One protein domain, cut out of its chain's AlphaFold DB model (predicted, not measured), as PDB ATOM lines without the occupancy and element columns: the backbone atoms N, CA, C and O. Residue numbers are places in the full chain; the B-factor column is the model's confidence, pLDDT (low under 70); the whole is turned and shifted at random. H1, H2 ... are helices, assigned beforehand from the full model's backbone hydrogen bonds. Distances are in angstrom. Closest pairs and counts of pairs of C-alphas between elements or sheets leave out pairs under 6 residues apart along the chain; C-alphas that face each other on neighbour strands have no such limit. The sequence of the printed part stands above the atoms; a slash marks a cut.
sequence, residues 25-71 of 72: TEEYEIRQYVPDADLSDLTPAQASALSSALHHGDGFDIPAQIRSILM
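This is residues 25 to 71 of the 72 residues of an uncharacterized protein of Rhodobacter sp. SGA-6-6 (UniProt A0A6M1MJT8). Two helices, H2 and H3, form a helical hairpin, side by side and running opposite ways, and a third helix, H1, packs crosswise over one side of it. The link of residues 34 to 43 loops from H1 back to the beginning of H2. The printed part has 47 residues with three named helices, in the order H1, H2, H3, and no named strand: all helix. It is compact, with a radius of gyration of the C-alphas of 9.4 A, and rounded, spanning 26 by 21 by 20 A.

Find C-alpha 25 at (280.236, 283.985, 327.562); from there H1 runs through residues 25 to 33, 12.9 A long. Look next at C-alpha 44, at (278.569, 274.951, 341.821), where H2, residues 44 to 56, begins its 17.9 A. H3, residues 62 to 69, covers 10.6 A and ends at C-alpha 69, (271.427, 269.609, 334.352).

H1 touches H2, about perpendicular at 73 degrees; look at the closest C-alphas, those of Glu 26 and Ser 51, 6.8 A apart. Here H2 touches with residues 50 to 54 alone. H1 and H3 only just touch, with 3 pairs of C-alphas within 8 A, the closest being Tyr 33 and Pro 63 at 5.3 A; they stand about perpendicular, at 78 degrees. The hairpin H2 and H3 touch at a shallow tilt of 15 degrees, opposite ways, with the C-alphas of Ala 53 and Ile 62 closest, 6.0 A apart. In H1, H2 and H3 every O i to N i+4 pair is within hydrogen-bond range.

The C-alphas farthest apart, those of Asp 41 and Phe 60, are 25.8 A apart. The printed part has no cut; the link from H1 to H2 is short and that from H2 to H3 tight. Look for low confidence at residues 59 to 60, with pLDDT under 70.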
ATOM      1  N   THR A  25     280.223 284.645 328.874       91.19
ATOM      2  CA  THR A  25     280.236 283.985 327.562       91.19
ATOM      3  C   THR A  25     279.490 282.656 327.610       91.19
ATOM      4  O   THR A  25     278.612 282.432 326.784       91.19
ATOM      5  N   GLU A  26     279.773 281.806 328.599       92.25
ATOM      6  CA  GLU A  26     279.085 280.519 328.756       92.25
ATOM      7  C   GLU A  26     277.587 280.710 329.020       92.25
ATOM      8  O   GLU A  26     276.764 280.007 328.441       92.25
ATOM      9  N   GLU A  27     277.204 281.702 329.832       92.19
ATOM     10  CA  GLU A  27     275.793 282.048 330.035       92.19
ATOM     11  C   GLU A  27     275.110 282.458 328.726       92.19
ATOM     12  O   GLU A  27     273.987 282.034 328.444       92.19
ATOM     13  N   TYR A  28     275.780 283.278 327.911       92.12
ATOM     14  CA  TYR A  28     275.262 283.682 326.609       92.12
ATOM     15  C   TYR A  28     275.089 282.480 325.675       92.12
ATOM     16  O   TYR A  28     274.044 282.360 325.033       92.12
ATOM     17  N   GLU A  29     276.072 281.580 325.627       92.00
ATOM     18  CA  GLU A  29     276.030 280.358 324.822       92.00
ATOM     19  C   GLU A  29     274.915 279.413 325.275       92.00
ATOM     20  O   GLU A  29     274.125 278.959 324.447       92.00
ATOM     21  N   ILE A  30     274.763 279.185 326.582       91.44
ATOM     22  CA  ILE A  30     273.660 278.383 327.133       91.44
ATOM     23  C   ILE A  30     272.313 278.972 326.724       91.44
ATOM     24  O   ILE A  30     271.431 278.228 326.299       91.44
ATOM     25  N   ARG A  31     272.160 280.302 326.759       92.25
ATOM     26  CA  ARG A  31     270.939 280.981 326.297       92.25
ATOM     27  C   ARG A  31     270.706 280.865 324.787       92.25
ATOM     28  O   ARG A  31     269.561 280.976 324.363       92.25
ATOM     29  N   GLN A  32     271.730 280.606 323.969       91.81
ATOM     30  CA  GLN A  32     271.513 280.276 322.552       91.81
ATOM     31  C   GLN A  32     270.860 278.895 322.387       91.81
ATOM     32  O   GLN A  32     270.055 278.702 321.478       91.81
ATOM     33  N   TYR A  33     271.181 277.940 323.267       90.56
ATOM     34  CA  TYR A  33     270.621 276.582 323.233       90.56
ATOM     35  C   TYR A  33     269.275 276.466 323.961       90.56
ATOM     36  O   TYR A  33     268.374 275.752 323.511       90.56
ATOM     37  N   VAL A  34     269.135 277.150 325.097       90.25
ATOM     38  CA  VAL A  34     267.948 277.146 325.958       90.25
ATOM     39  C   VAL A  34     267.653 278.595 326.384       90.25
ATOM     40  O   VAL A  34     268.121 279.033 327.435       90.25
ATOM     41  N   PRO A  35     266.891 279.360 325.578       90.81
ATOM     42  CA  PRO A  35     266.668 280.796 325.798       90.81
ATOM     43  C   PRO A  35     266.051 281.138 327.154       90.81
ATOM     44  O   PRO A  35     266.428 282.131 327.778       90.81
ATOM     45  N   ASP A  36     265.145 280.281 327.619       89.44
ATOM     46  CA  ASP A  36     264.406 280.479 328.864       89.44
ATOM     47  C   ASP A  36     265.164 279.976 330.103       89.44
ATOM     48  O   ASP A  36     264.655 280.110 331.212       89.44
ATOM     49  N   ALA A  37     266.372 279.412 329.945       86.88
ATOM     50  CA  ALA A  37     267.128 278.842 331.055       86.88
ATOM     51  C   ALA A  37     267.353 279.864 332.182       86.88
ATOM     52  O   ALA A  37     267.871 280.971 331.966       86.88
ATOM     53  N   ASP A  38     267.002 279.453 333.401       89.00
ATOM     54  CA  ASP A  38     267.344 280.185 334.611       89.00
ATOM     55  C   ASP A  38     268.748 279.786 335.073       89.00
ATOM     56  O   ASP A  38     268.998 278.646 335.462       89.00
ATOM     57  N   LEU A  39     269.673 280.740 334.989       89.44
ATOM     58  CA  LEU A  39     271.079 280.581 335.367       89.44
ATOM     59  C   LEU A  39     271.422 281.380 336.633       89.44
ATOM     60  O   LEU A  39     272.590 281.486 336.995       89.44
ATOM     61  N   SER A  40     270.419 281.983 337.283       88.06
ATOM     62  CA  SER A  40     270.634 282.936 338.375       88.06
ATOM     63  C   SER A  40     270.967 282.284 339.722       88.06
ATOM     64  O   SER A  40     271.646 282.910 340.536       88.06
ATOM     65  N   ASP A  41     270.550 281.032 339.940       86.69
ATOM     66  CA  ASP A  41     270.753 280.288 341.193       86.69
ATOM     67  C   ASP A  41     271.302 278.874 340.942       86.69
ATOM     68  O   ASP A  41     270.740 277.853 341.340       86.69
ATOM     69  N   LEU A  42     272.411 278.802 340.204       88.12
ATOM     70  CA  LEU A  42     273.074 277.534 339.925       88.12
ATOM     71  C   LEU A  42     273.922 277.085 341.110       88.12
ATOM     72  O   LEU A  42     274.777 277.819 341.616       88.12
ATOM     73  N   THR A  43     273.772 275.817 341.489       90.06
ATOM     74  CA  THR A  43     274.751 275.188 342.375       90.06
ATOM     75  C   THR A  43     276.116 275.104 341.674       90.06
ATOM     76  O   THR A  43     276.174 274.973 340.446       90.06
ATOM     77  N   PRO A  44     277.238 275.097 342.418       89.06
ATOM     78  CA  PRO A  44     278.569 274.951 341.821       89.06
ATOM     79  C   PRO A  44     278.700 273.705 340.930       89.06
ATOM     80  O   PRO A  44     279.330 273.750 339.878       89.06
ATOM     81  N   ALA A  45     278.045 272.606 341.318       87.56
ATOM     82  CA  ALA A  45     278.019 271.374 340.534       87.56
ATOM     83  C   ALA A  45     277.277 271.545 339.199       87.56
ATOM     84  O   ALA A  45     277.730 271.029 338.180       87.56
ATOM     85  N   GLN A  46     276.167 272.290 339.183       91.00
ATOM     86  CA  GLN A  46     275.436 272.585 337.948       91.00
ATOM     87  C   GLN A  46     276.233 273.507 337.030       91.00
ATOM     88  O   GLN A  46     276.316 273.228 335.839       91.00
ATOM     89  N   ALA A  47     276.863 274.558 337.565       91.69
ATOM     90  CA  ALA A  47     277.710 275.451 336.774       91.69
ATOM     91  C   ALA A  47     278.871 274.690 336.105       91.69
ATOM     92  O   ALA A  47     279.097 274.835 334.905       91.69
ATOM     93  N   SER A  48     279.539 273.808 336.854       89.25
ATOM     94  CA  SER A  48     280.618 272.952 336.340       89.25
ATOM     95  C   SER A  48     280.122 271.988 335.253       89.25
ATOM     96  O   SER A  48     280.725 271.864 334.186       89.25
ATOM     97  N   ALA A  49     278.967 271.350 335.471       89.69
ATOM     98  CA  ALA A  49     278.364 270.455 334.487       89.69
ATOM     99  C   ALA A  49     277.945 271.190 333.202       89.69
ATOM    100  O   ALA A  49     278.157 270.668 332.108       89.69
ATOM    101  N   LEU A  50     277.396 272.404 333.317       91.62
ATOM    102  CA  LEU A  50     277.016 273.242 332.177       91.62
ATOM    103  C   LEU A  50     278.241 273.683 331.369       91.62
ATOM    104  O   LEU A  50     278.242 273.543 330.148       91.62
ATOM    105  N   SER A  51     279.303 274.132 332.044       91.19
ATOM    106  CA  SER A  51     280.581 274.453 331.397       91.19
ATOM    107  C   SER A  51     281.163 273.237 330.669       91.19
ATOM    108  O   SER A  51     281.601 273.331 329.522       91.19
ATOM    109  N   SER A  52     281.112 272.055 331.290       89.12
ATOM    110  CA  SER A  52     281.565 270.814 330.656       89.12
ATOM    111  C   SER A  52     280.738 270.461 329.416       89.12
ATOM    112  O   SER A  52     281.310 270.111 328.384       89.12
ATOM    113  N   ALA A  53     279.412 270.613 329.482       90.25
ATOM    114  CA  ALA A  53     278.513 270.352 328.360       90.25
ATOM    115  C   ALA A  53     278.767 271.293 327.170       90.25
ATOM    116  O   ALA A  53     278.685 270.849 326.028       90.25
ATOM    117  N   LEU A  54     279.117 272.560 327.414       89.50
ATOM    118  CA  LEU A  54     279.495 273.497 326.349       89.50
ATOM    119  C   LEU A  54     280.834 273.137 325.696       89.50
ATOM    120  O   LEU A  54     280.951 273.149 324.474       89.50
ATOM    121  N   HIS A  55     281.846 272.816 326.504       86.69
ATOM    122  CA  HIS A  55     283.214 272.629 326.014       86.69
ATOM    123  C   HIS A  55     283.501 271.229 325.456       86.69
ATOM    124  O   HIS A  55     284.380 271.078 324.610       86.69
ATOM    125  N   HIS A  56     282.792 270.208 325.941       81.31
ATOM    126  CA  HIS A  56     283.041 268.801 325.606       81.31
ATOM    127  C   HIS A  56     281.813 268.080 325.044       81.31
ATOM    128  O   HIS A  56     281.919 266.909 324.684       81.31
ATOM    129  N   GLY A  57     280.650 268.733 324.999       73.00
ATOM    130  CA  GLY A  57     279.443 268.128 324.454       73.00
ATOM    131  C   GLY A  57     279.512 267.978 322.936       73.00
ATOM    132  O   GLY A  57     279.944 268.879 322.218       73.00
ATOM    133  N   ASP A  58     279.020 266.850 322.433       73.25
ATOM    134  CA  ASP A  58     278.759 266.682 321.008       73.25
ATOM    135  C   ASP A  58     277.580 267.589 320.617       73.25
ATOM    136  O   ASP A  58     276.491 267.490 321.184       73.25
ATOM    137  N   GLY A  59     277.791 268.505 319.664       62.53
ATOM    138  CA  GLY A  59     276.926 269.671 319.401       62.53
ATOM    139  C   GLY A  59     275.418 269.425 319.228       62.53
ATOM    140  O   GLY A  59     274.626 270.344 319.428       62.53
ATOM    141  N   PHE A  60     274.996 268.204 318.888       67.75
ATOM    142  CA  PHE A  60     273.579 267.837 318.771       67.75
ATOM    143  C   PHE A  60     272.899 267.575 320.126       67.75
ATOM    144  O   PHE A  60     271.699 267.809 320.253       67.75
ATOM    145  N   ASP A  61     273.658 267.160 321.144       83.56
ATOM    146  CA  ASP A  61     273.133 266.762 322.455       83.56
ATOM    147  C   ASP A  61     273.291 267.845 323.529       83.56
ATOM    148  O   ASP A  61     272.724 267.723 324.617       83.56
ATOM    149  N   ILE A  62     274.010 268.930 323.232       87.38
ATOM    150  CA  ILE A  62     274.204 270.070 324.142       87.38
ATOM    151  C   ILE A  62     272.874 270.598 324.725       87.38
ATOM    152  O   ILE A  62     272.765 270.669 325.950       87.38
ATOM    153  N   PRO A  63     271.819 270.911 323.938       89.50
ATOM    154  CA  PRO A  63     270.575 271.432 324.512       89.50
ATOM    155  C   PRO A  63     269.848 270.420 325.411       89.50
ATOM    156  O   PRO A  63     269.205 270.815 326.383       89.50
ATOM    157  N   ALA A  64     269.935 269.120 325.114       89.19
ATOM    158  CA  ALA A  64     269.330 268.077 325.945       89.19
ATOM    159  C   ALA A  64     270.095 267.903 327.267       89.19
ATOM    160  O   ALA A  64     269.479 267.788 328.328       89.19
ATOM    161  N   GLN A  65     271.427 267.954 327.215       89.88
ATOM    162  CA  GLN A  65     272.282 267.903 328.398       89.88
ATOM    163  C   GLN A  65     272.063 269.115 329.309       89.88
ATOM    164  O   GLN A  65     271.870 268.936 330.508       89.88
ATOM    165  N   ILE A  66     272.001 270.328 328.745       91.12
ATOM    166  CA  ILE A  66     271.715 271.558 329.502       91.12
ATOM    167  C   ILE A  66     270.380 271.437 330.246       91.12
ATOM    168  O   ILE A  66     270.329 271.684 331.449       91.12
ATOM    169  N   ARG A  67     269.306 271.003 329.570       90.62
ATOM    170  CA  ARG A  67     267.987 270.823 330.211       90.62
ATOM    171  C   ARG A  67     268.028 269.801 331.346       90.62
ATOM    172  O   ARG A  67     267.499 270.069 332.418       90.62
ATOM    173  N   SER A  68     268.722 268.681 331.144       91.19
ATOM    174  CA  SER A  68     268.899 267.651 332.175       91.19
ATOM    175  C   SER A  68     269.618 268.189 333.421       91.19
ATOM    176  O   SER A  68     269.180 267.942 334.544       91.19
ATOM    177  N   ILE A  69     270.676 268.991 333.242       90.56
ATOM    178  CA  ILE A  69     271.427 269.609 334.352       90.56
ATOM    179  C   ILE A  69     270.561 270.613 335.128       90.56
ATOM    180  O   ILE A  69     270.641 270.696 336.359       90.56
ATOM    181  N   LEU A  70     269.713 271.355 334.416       88.81
ATOM    182  CA  LEU A  70     268.753 272.294 335.000       88.81
ATOM    183  C   LEU A  70     267.502 271.602 335.572       88.81
ATOM    184  O   LEU A  70     266.677 272.274 336.183       88.81
ATOM    185  N   MET A  71     267.380 270.275 335.426       80.50
ATOM    186  CA  MET A  71     266.217 269.473 335.832       80.50
ATOM    187  C   MET A  71     264.896 269.959 335.209       80.50
ATOM    188  O   MET A  71     263.869 270.025 335.886       80.50
TER     189      MET A  71